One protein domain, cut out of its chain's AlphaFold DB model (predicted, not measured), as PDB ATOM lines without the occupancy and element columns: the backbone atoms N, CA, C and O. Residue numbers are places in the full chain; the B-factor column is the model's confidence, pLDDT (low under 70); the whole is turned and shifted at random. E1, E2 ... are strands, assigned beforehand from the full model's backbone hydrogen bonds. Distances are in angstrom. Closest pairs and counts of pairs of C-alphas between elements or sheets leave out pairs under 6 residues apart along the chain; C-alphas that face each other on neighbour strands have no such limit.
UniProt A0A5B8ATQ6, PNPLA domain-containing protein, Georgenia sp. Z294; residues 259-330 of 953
ATOM      1  N   VAL A 259      15.635  18.441  15.442       57.34
ATOM      2  CA  VAL A 259      14.554  17.442  15.445       57.34
ATOM      3  C   VAL A 259      13.197  18.142  15.300       57.34
ATOM      4  O   VAL A 259      12.926  19.136  15.978       57.34
ATOM      5  N   SER A 260      12.350  17.619  14.413       53.72
ATOM      6  CA  SER A 260      10.971  18.060  14.170       53.72
ATOM      7  C   SER A 260       9.926  16.978  14.468       53.72
ATOM      8  O   SER A 260       8.780  17.322  14.751       53.72
ATOM      9  N   LEU A 261      10.304  15.694  14.439       54.25
ATOM     10  CA  LEU A 261       9.439  14.552  14.750       54.25
ATOM     11  C   LEU A 261      10.261  13.381  15.314       54.25
ATOM     12  O   LEU A 261      11.412  13.189  14.923       54.25
ATOM     13  N   VAL A 262       9.651  12.579  16.188       68.88
ATOM     14  CA  VAL A 262      10.135  11.252  16.604       68.88
ATOM     15  C   VAL A 262       8.955  10.287  16.494       68.88
ATOM     16  O   VAL A 262       7.870  10.625  16.960       68.88
ATOM     17  N   ASP A 263       9.151   9.131  15.862       61.94
ATOM     18  CA  ASP A 263       8.093   8.148  15.591       61.94
ATOM     19  C   ASP A 263       8.606   6.700  15.778       61.94
ATOM     20  O   ASP A 263       9.642   6.361  15.197       61.94
ATOM     21  N   PRO A 264       7.935   5.834  16.564       54.62
ATOM     22  CA  PRO A 264       6.823   6.146  17.466       54.62
ATOM     23  C   PRO A 264       7.286   6.942  18.701       54.62
ATOM     24  O   PRO A 264       8.445   6.881  19.116       54.62
ATOM     25  N   VAL A 265       6.369   7.709  19.296       63.00
ATOM     26  CA  VAL A 265       6.654   8.620  20.428       63.00
ATOM     27  C   VAL A 265       6.792   7.914  21.786       63.00
ATOM     28  O   VAL A 265       7.236   8.530  22.754       63.00
ATOM     29  N   ASP A 266       6.396   6.646  21.867       69.06
ATOM     30  CA  ASP A 266       6.236   5.845  23.084       69.06
ATOM     31  C   ASP A 266       7.077   4.549  23.098       69.06
ATOM     32  O   ASP A 266       6.853   3.669  23.931       69.06
ATOM     33  N   ALA A 267       8.085   4.457  22.220       70.69
ATOM     34  CA  ALA A 267       8.999   3.319  22.107       70.69
ATOM     35  C   ALA A 267       9.715   2.943  23.420       70.69
ATOM     36  O   ALA A 267      10.225   3.794  24.157       70.69
ATOM     37  N   THR A 268       9.837   1.640  23.663       76.06
ATOM     38  CA  THR A 268      10.544   1.061  24.812       76.06
ATOM     39  C   THR A 268      12.007   0.708  24.482       76.06
ATOM     40  O   THR A 268      12.370   0.582  23.311       76.06
ATOM     41  N   PRO A 269      12.900   0.555  25.486       80.88
ATOM     42  CA  PRO A 269      14.306   0.227  25.238       80.88
ATOM     43  C   PRO A 269      14.495  -1.073  24.438       80.88
ATOM     44  O   PRO A 269      14.068  -2.143  24.867       80.88
ATOM     45  N   GLY A 270      15.175  -0.968  23.295       73.12
ATOM     46  CA  GLY A 270      15.347  -2.031  22.300       73.12
ATOM     47  C   GLY A 270      14.476  -1.879  21.046       73.12
ATOM     48  O   GLY A 270      14.825  -2.438  20.007       73.12
ATOM     49  N   GLU A 271      13.393  -1.098  21.093       76.94
ATOM     50  CA  GLU A 271      12.582  -0.772  19.913       76.94
ATOM     51  C   GLU A 271      13.230   0.344  19.077       76.94
ATOM     52  O   GLU A 271      14.071   1.104  19.562       76.94
ATOM     53  N   GLN A 272      12.869   0.429  17.794       85.62
ATOM     54  CA  GLN A 272      13.419   1.426  16.872       85.62
ATOM     55  C   GLN A 272      12.576   2.703  16.868       85.62
ATOM     56  O   GLN A 272      11.356   2.627  16.746       85.62
ATOM     57  N   VAL A 273      13.236   3.861  16.894       81.50
ATOM     58  CA  VAL A 273      12.617   5.170  16.633       81.50
ATOM     59  C   VAL A 273      13.223   5.822  15.397       81.50
ATOM     60  O   VAL A 273      14.426   5.719  15.141       81.50
ATOM     61  N   VAL A 274      12.377   6.516  14.641       81.69
ATOM     62  CA  VAL A 274      12.737   7.346  13.494       81.69
ATOM     63  C   VAL A 274      12.631   8.810  13.906       81.69
ATOM     64  O   VAL A 274      11.554   9.331  14.183       81.69
ATOM     65  N   ILE A 275      13.774   9.479  13.943       77.06
ATOM     66  CA  ILE A 275      13.941  10.881  14.309       77.06
ATOM     67  C   ILE A 275      14.058  11.667  13.005       77.06
ATOM     68  O   ILE A 275      14.986  11.447  12.235       77.06
ATOM     69  N   THR A 276      13.123  12.573  12.735       64.88
ATOM     70  CA  THR A 276      13.116  13.407  11.519       64.88
ATOM     71  C   THR A 276      13.384  14.865  11.894       64.88
ATOM     72  O   THR A 276      13.033  15.302  12.991       64.88
ATOM     73  N   GLY A 277      14.050  15.617  11.019       72.25
ATOM     74  CA  GLY A 277      14.524  16.974  11.285       72.25
ATOM     75  C   GLY A 277      15.269  17.584  10.100       72.25
ATOM     76  O   GLY A 277      15.002  17.241   8.950       72.25
ATOM     77  N   VAL A 278      16.185  18.513  10.382       63.34
ATOM     78  CA  VAL A 278      17.061  19.159   9.387       63.34
ATOM     79  C   VAL A 278      18.451  19.440   9.958       63.34
ATOM     80  O   VAL A 278      18.578  19.736  11.152       63.34
ATOM     81  N   SER A 279      19.471  19.423   9.094       57.97
ATOM     82  CA  SER A 279      20.867  19.733   9.436       57.97
ATOM     83  C   SER A 279      21.459  18.818  10.513       57.97
ATOM     84  O   SER A 279      22.213  19.271  11.373       57.97
ATOM     85  N   PHE A 280      21.096  17.531  10.504       67.50
ATOM     86  CA  PHE A 280      21.658  16.544  11.427       67.50
ATOM     87  C   PHE A 280      23.160  16.306  11.229       67.50
ATOM     88  O   PHE A 280      23.802  15.867  12.179       67.50
ATOM     89  N   GLY A 281      23.732  16.642  10.067       68.12
ATOM     90  CA  GLY A 281      25.156  16.481   9.770       68.12
ATOM     91  C   GLY A 281      25.560  15.032   9.459       68.12
ATOM     92  O   GLY A 281      24.707  14.141   9.417       68.12
ATOM     93  N   PRO A 282      26.856  14.770   9.204       74.69
ATOM     94  CA  PRO A 282      27.355  13.417   8.985       74.69
ATOM     95  C   PRO A 282      27.429  12.622  10.304       74.69
ATOM     96  O   PRO A 282      27.748  13.205  11.346       74.69
ATOM     97  N   PRO A 283      27.199  11.293  10.264       76.50
ATOM     98  CA  PRO A 283      27.138  10.450  11.459       76.50
ATOM     99  C   PRO A 283      28.435  10.462  12.281       76.50
ATOM    100  O   PRO A 283      28.365  10.545  13.499       76.50
ATOM    101  N   SER A 284      29.602  10.496  11.630       72.19
ATOM    102  CA  SER A 284      30.947  10.475  12.242       72.19
ATOM    103  C   SER A 284      31.358  11.782  12.958       72.19
ATOM    104  O   SER A 284      32.522  12.186  12.930       72.19
ATOM    105  N   SER A 285      30.385  12.537  13.464       68.12
ATOM    106  CA  SER A 285      30.577  13.778  14.230       68.12
ATOM    107  C   SER A 285      29.387  14.105  15.138       68.12
ATOM    108  O   SER A 285      29.286  15.211  15.680       68.12
ATOM    109  N   ARG A 286      28.421  13.188  15.247       79.19
ATOM    110  CA  ARG A 286      27.082  13.447  15.780       79.19
ATOM    111  C   ARG A 286      26.582  12.228  16.543       79.19
ATOM    112  O   ARG A 286      26.919  11.103  16.215       79.19
ATOM    113  N   ALA A 287      25.747  12.448  17.550       75.19
ATOM    114  CA  ALA A 287      25.155  11.385  18.354       75.19
ATOM    115  C   ALA A 287      23.691  11.701  18.683       75.19
ATOM    116  O   ALA A 287      23.318  12.863  18.857       75.19
ATOM    117  N   VAL A 288      22.857  10.670  18.825       76.62
ATOM    118  CA  VAL A 288      21.504  10.819  19.377       76.62
ATOM    119  C   VAL A 288      21.586  10.716  20.895       76.62
ATOM    120  O   VAL A 288      21.936   9.665  21.427       76.62
ATOM    121  N   GLN A 289      21.231  11.785  21.606       78.25
ATOM    122  CA  GLN A 289      21.099  11.781  23.062       78.25
ATOM    123  C   GLN A 289      19.640  11.569  23.473       78.25
ATOM    124  O   GLN A 289      18.758  12.341  23.095       78.25
ATOM    125  N   PHE A 290      19.408  10.547  24.296       72.69
ATOM    126  CA  PHE A 290      18.133  10.271  24.950       72.69
ATOM    127  C   PHE A 290      18.142  10.794  26.391       72.69
ATOM    128  O   PHE A 290      19.183  10.884  27.046       72.69
ATOM    129  N   SER A 291      16.959  11.099  26.920       68.25
ATOM    130  CA  SER A 291      16.788  11.389  28.345       68.25
ATOM    131  C   SER A 291      17.052  10.134  29.187       68.25
ATOM    132  O   SER A 291      16.497   9.074  28.914       68.25
ATOM    133  N   GLY A 292      17.884  10.230  30.228       63.75
ATOM    134  CA  GLY A 292      18.298   9.070  31.024       63.75
ATOM    135  C   GLY A 292      19.151   9.435  32.240       63.75
ATOM    136  O   GLY A 292      19.310  10.608  32.576       63.75
ATOM    137  N   SER A 293      19.682   8.427  32.936       51.38
ATOM    138  CA  SER A 293      20.604   8.621  34.067       51.38
ATOM    139  C   SER A 293      22.056   8.421  33.627       51.38
ATOM    140  O   SER A 293      22.558   7.300  33.662       51.38
ATOM    141  N   GLY A 294      22.704   9.517  33.225       55.19
ATOM    142  CA  GLY A 294      24.023   9.537  32.582       55.19
ATOM    143  C   GLY A 294      23.924   9.978  31.119       55.19
ATOM    144  O   GLY A 294      22.833  10.292  30.640       55.19
ATOM    145  N   ASP A 295      25.049   9.985  30.404       55.88
ATOM    146  CA  ASP A 295      25.082  10.259  28.963       55.88
ATOM    147  C   ASP A 295      24.583   9.043  28.169       55.88
ATOM    148  O   ASP A 295      25.343   8.269  27.592       55.88
ATOM    149  N   VAL A 296      23.261   8.874  28.164       72.38
ATOM    150  CA  VAL A 296      22.553   7.861  27.378       72.38
ATOM    151  C   VAL A 296      22.510   8.323  25.915       72.38
ATOM    152  O   VAL A 296      21.537   8.926  25.454       72.38
ATOM    153  N   ARG A 297      23.617   8.095  25.200       77.31
ATOM    154  CA  ARG A 297      23.793   8.418  23.776       77.31
ATOM    155  C   ARG A 297      23.928   7.161  22.914       77.31
ATOM    156  O   ARG A 297      24.387   6.128  23.389       77.31
ATOM    157  N   VAL A 298      23.570   7.298  21.641       78.62
ATOM    158  CA  VAL A 298      23.909   6.381  20.541       78.62
ATOM    159  C   VAL A 298      24.777   7.179  19.564       78.62
ATOM    160  O   VAL A 298      24.370   8.283  19.188       78.62
ATOM    161  N   SER A 299      25.961   6.680  19.190       80.12
ATOM    162  CA  SER A 299      26.799   7.338  18.172       80.12
ATOM    163  C   SER A 299      26.062   7.391  16.831       80.12
ATOM    164  O   SER A 299      25.217   6.541  16.545       80.12
ATOM    165  N   GLY A 300      26.378   8.368  15.983       79.56
ATOM    166  CA  GLY A 300      25.900   8.379  14.607       79.56
ATOM    167  C   GLY A 300      26.438   7.205  13.791       79.56
ATOM    168  O   GLY A 300      25.747   6.746  12.884       79.56
ATOM    169  N   GLU A 301      27.612   6.665  14.138       81.50
ATOM    170  CA  GLU A 301      28.150   5.444  13.520       81.50
ATOM    171  C   GLU A 301      27.448   4.163  14.022       81.50
ATOM    172  O   GLU A 301      27.377   3.181  13.287       81.50
ATOM    173  N   ASP A 302      26.849   4.195  15.221       80.38
ATOM    174  CA  ASP A 302      26.009   3.118  15.782       80.38
ATOM    175  C   ASP A 302      24.532   3.196  15.322       80.38
ATOM    176  O   ASP A 302      23.693   2.385  15.735       80.38
ATOM    177  N   ALA A 303      24.168   4.187  14.499       82.25
ATOM    178  CA  ALA A 303      22.800   4.354  14.020       82.25
ATOM    179  C   ALA A 303      22.430   3.331  12.932       82.25
ATOM    180  O   ALA A 303      23.241   2.940  12.097       82.25
ATOM    181  N   ILE A 304      21.159   2.923  12.916       87.12
ATOM    182  CA  ILE A 304      20.635   1.916  11.979       87.12
ATOM    183  C   ILE A 304      20.531   2.512  10.567       87.12
ATOM    184  O   ILE A 304      20.845   1.846   9.584       87.12
ATOM    185  N   GLU A 305      20.104   3.773  10.477       85.06
ATOM    186  CA  GLU A 305      20.128   4.598   9.263       85.06
ATOM    187  C   GLU A 305      20.426   6.050   9.681       85.06
ATOM    188  O   GLU A 305      19.862   6.521  10.670       85.06
ATOM    189  N   TRP A 306      21.266   6.787   8.944       89.69
ATOM    190  CA  TRP A 306      21.527   8.211   9.209       89.69
ATOM    191  C   TRP A 306      21.565   9.027   7.915       89.69
ATOM    192  O   TRP A 306      22.262   8.685   6.960       89.69
ATOM    193  N   THR A 307      20.842  10.144   7.902       82.31
ATOM    194  CA  THR A 307      20.827  11.165   6.845       82.31
ATOM    195  C   THR A 307      20.690  12.554   7.480       82.31
ATOM    196  O   THR A 307      20.278  12.665   8.633       82.31
ATOM    197  N   ASP A 308      20.968  13.629   6.735       75.31
ATOM    198  CA  ASP A 308      20.890  15.008   7.260       75.31
ATOM    199  C   ASP A 308      19.479  15.435   7.732       75.31
ATOM    200  O   ASP A 308      19.331  16.414   8.466       75.31
ATOM    201  N   THR A 309      18.435  14.697   7.340       73.94
ATOM    202  CA  THR A 309      17.031  14.980   7.684       73.94
ATOM    203  C   THR A 309      16.321  13.853   8.434       73.94
ATOM    204  O   THR A 309      15.225  14.073   8.950       73.94
ATOM    205  N   GLN A 310      16.904  12.654   8.528       79.50
ATOM    206  CA  GLN A 310      16.285  11.505   9.193       79.50
ATOM    207  C   GLN A 310      17.322  10.515   9.747       79.50
ATOM    208  O   GLN A 310      18.247  10.117   9.041       79.50
ATOM    209  N   VAL A 311      17.129  10.089  10.997       82.31
ATOM    210  CA  VAL A 311      17.980   9.142  11.731       82.31
ATOM    211  C   VAL A 311      17.116   8.037  12.334       82.31
ATOM    212  O   VAL A 311      16.126   8.323  13.005       82.31
ATOM    213  N   ARG A 312      17.496   6.772  12.142       86.31
ATOM    214  CA  ARG A 312      16.882   5.602  12.780       86.31
ATOM    215  C   ARG A 312      17.844   5.014  13.805       86.31
ATOM    216  O   ARG A 312      18.959   4.631  13.461       86.31
ATOM    217  N   VAL A 313      17.398   4.881  15.050       88.12
ATOM    218  CA  VAL A 313      18.181   4.305  16.159       88.12
ATOM    219  C   VAL A 313      17.312   3.383  17.009       88.12
ATOM    220  O   VAL A 313      16.099   3.571  17.094       88.12
ATOM    221  N   ALA A 314      17.926   2.392  17.655       84.81
ATOM    222  CA  ALA A 314      17.273   1.649  18.729       84.81
ATOM    223  C   ALA A 314      17.313   2.472  20.027       84.81
ATOM    224  O   ALA A 314      18.329   3.100  20.328       84.81
ATOM    225  N   VAL A 315      16.233   2.461  20.811       82.06
ATOM    226  CA  VAL A 315      16.184   3.153  22.107       82.06
ATOM    227  C   VAL A 315      17.137   2.451  23.092       82.06
ATOM    228  O   VAL A 315      16.935   1.271  23.391       82.06
ATOM    229  N   PRO A 316      18.173   3.129  23.619       78.44
ATOM    230  CA  PRO A 316      19.195   2.493  24.448       78.44
ATOM    231  C   PRO A 316      18.685   2.096  25.843       78.44
ATOM    232  O   PRO A 316      17.840   2.759  26.455       78.44
ATOM    233  N   ALA A 317      19.255   1.020  26.389       73.38
ATOM    234  CA  ALA A 317      18.961   0.559  27.743       73.38
ATOM    235  C   ALA A 317      19.337   1.629  28.788       73.38
ATOM    236  O   ALA A 317      20.487   2.053  28.874       73.38
ATOM    237  N   GLY A 318      18.362   2.055  29.597       69.44
ATOM    238  CA  GLY A 318      18.521   3.141  30.575       69.44
ATOM    239  C   GLY A 318      17.908   4.485  30.159       69.44
ATOM    240  O   GLY A 318      17.874   5.407  30.982       69.44
ATOM    241  N   ALA A 319      17.376   4.590  28.935       70.31
ATOM    242  CA  ALA A 319      16.519   5.702  28.531       70.31
ATOM    243  C   ALA A 319      15.255   5.808  29.411       70.31
ATOM    244  O   ALA A 319      14.770   4.828  29.983       70.31
ATOM    245  N   ARG A 320      14.723   7.027  29.528       69.31
ATOM    246  CA  ARG A 320      13.518   7.395  30.284       69.31
ATOM    247  C   ARG A 320      12.660   8.358  29.449       69.31
ATOM    248  O   ARG A 320      13.225   9.076  28.625       69.31
ATOM    249  N   PRO A 321      11.339   8.448  29.692       60.50
ATOM    250  CA  PRO A 321      10.479   9.415  29.010       60.50
ATOM    251  C   PRO A 321      11.001  10.852  29.152       60.50
ATOM    252  O   PRO A 321      11.218  11.335  30.265       60.50
ATOM    253  N   GLY A 322      11.209  11.525  28.022       54.44
ATOM    254  CA  GLY A 322      11.795  12.861  27.943       54.44
ATOM    255  C   GLY A 322      12.249  13.199  26.516       54.44
ATOM    256  O   GLY A 322      12.061  12.384  25.612       54.44
ATOM    257  N   PRO A 323      12.821  14.394  26.284       53.28
ATOM    258  CA  PRO A 323      13.308  14.797  24.968       53.28
ATOM    259  C   PRO A 323      14.438  13.902  24.437       53.28
ATOM    260  O   PRO A 323      15.210  13.310  25.201       53.28
ATOM    261  N   VAL A 324      14.543  13.884  23.107       61.72
ATOM    262  CA  VAL A 324      15.614  13.266  22.312       61.72
ATOM    263  C   VAL A 324      16.224  14.354  21.423       61.72
ATOM    264  O   VAL A 324      15.489  15.182  20.881       61.72
ATOM    265  N   ALA A 325      17.549  14.384  21.286       65.25
ATOM    266  CA  ALA A 325      18.266  15.419  20.539       65.25
ATOM    267  C   ALA A 325      19.423  14.844  19.709       65.25
ATOM    268  O   ALA A 325      20.039  13.858  20.108       65.25
ATOM    269  N   VAL A 326      19.753  15.497  18.590       67.12
ATOM    270  CA  VAL A 326      20.972  15.225  17.814       67.12
ATOM    271  C   VAL A 326      22.051  16.216  18.252       67.12
ATOM    272  O   VAL A 326      21.965  17.411  17.970       67.12
ATOM    273  N   VAL A 327      23.043  15.717  18.982       63.31
ATOM    274  CA  VAL A 327      24.157  16.488  19.556       63.31
ATOM    275  C   VAL A 327      25.453  16.209  18.798       63.31
ATOM    276  O   VAL A 327      25.517  15.274  18.004       63.31
ATOM    277  N   GLU A 328      26.484  17.021  19.017       63.28
ATOM    278  CA  GLU A 328      27.817  16.766  18.457       63.28
ATOM    279  C   GLU A 328      28.548  15.675  19.242       63.28
ATOM    280  O   GLU A 328      28.413  15.552  20.462       63.28
ATOM    281  N   GLU A 329      29.308  14.859  18.522       57.72
ATOM    282  CA  GLU A 329      30.128  13.796  19.084       57.72
ATOM    283  C   GLU A 329      31.452  14.392  19.566       57.72
ATOM    284  O   GLU A 329      32.200  15.019  18.815       57.72
ATOM    285  N   SER A 330      31.702  14.286  20.870       46.28
ATOM    286  CA  SER A 330      32.658  15.152  21.553       46.28
ATOM    287  C   SER A 330      34.117  14.782  21.275       46.28
ATOM    288  O   SER A 330      34.725  14.000  22.014       46.28
TER     289      SER A 330
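AT A GLANCE: This is residues 259 to 330 of the 953 residues of the protein "PNPLA domain-containing protein" of Georgenia sp. Z294 (UniProt A0A5B8ATQ6). This is a small sandwich of two three-stranded sheets lying face to face, E4, E3 and E6 in one layer and E1, E2 and E5 in the other, with the strands of one sheet crossing those of the other at 50 degrees. E6, the longest strand, bends sharply at residue 322. The printed part has 72 residues, with no named helix and six named strands, E1 to E6 along the chain. The class is all strand; the sheet orders are E4 - E3 - E6 and E1 - E2 - E5, both antiparallel throughout. The whole is compact, with a radius of gyration of the C-alphas of 10.8 A and spans of 26 by 24 by 18 A.

IN THESE COORDINATES: Start with E3, residues 286 to 292: find C-alpha 286 at (27.082, 13.447, 15.780), from where the strand runs 18.1 A. E6 covers residues 319 to 328, 18.7 A from first to last C-alpha, and ends at C-alpha 328 at (27.817, 16.766, 18.457). E4 is the short strand of residues 297 to 299. In the other sheet, find E1 at residues 259 to 263, beginning at C-alpha 259 at (14.554, 17.442, 15.445). E2, residues 272 to 278, runs 19.6 A, and E5, residues 310 to 314, runs 13.7 A.

HOW THE PARTS SIT: Look first at E3, the inner strand between the edge strands E4 and E6. E3 and E6 are antiparallel at 159 degrees, with N 289 and O 325 2.8 A apart, within hydrogen-bond range. E3 and E4 form a hairpin, with N 288 and O 298 at 2.8 A. Across the sandwich, the parts that face each other are 10.2 A centre to centre and their best planes are 10 degrees apart. There E2 is the inner strand: it forms a hairpin with E1, where N 276 and O 261 are 2.8 A apart, and it is antiparallel to E5, where N 275 and O 311 are 2.8 A apart. Between the sheets, the closest C-alphas of E1 and E6 are those of Val 259 and Ala 325, 6.6 A apart; for E4 and E5 they are those of Val 298 and Val 313, 7.5 A apart. E2 and E6 are apart. Residues 305 to 306 pair antiparallel with residues 311 to 312 of E5.

THE WHOLE: The two C-alphas farthest apart, those of Asp 266 and Ser 330, are 28.1 A from each other. The printed part has no cut. The links E3 to E4 and E5 to E6 are tight; the other three are short. In this predicted model the mean pLDDT of the printed part is 71.3, and 31 residues are under 70, among them residues 259 to 266 and 320 to 330.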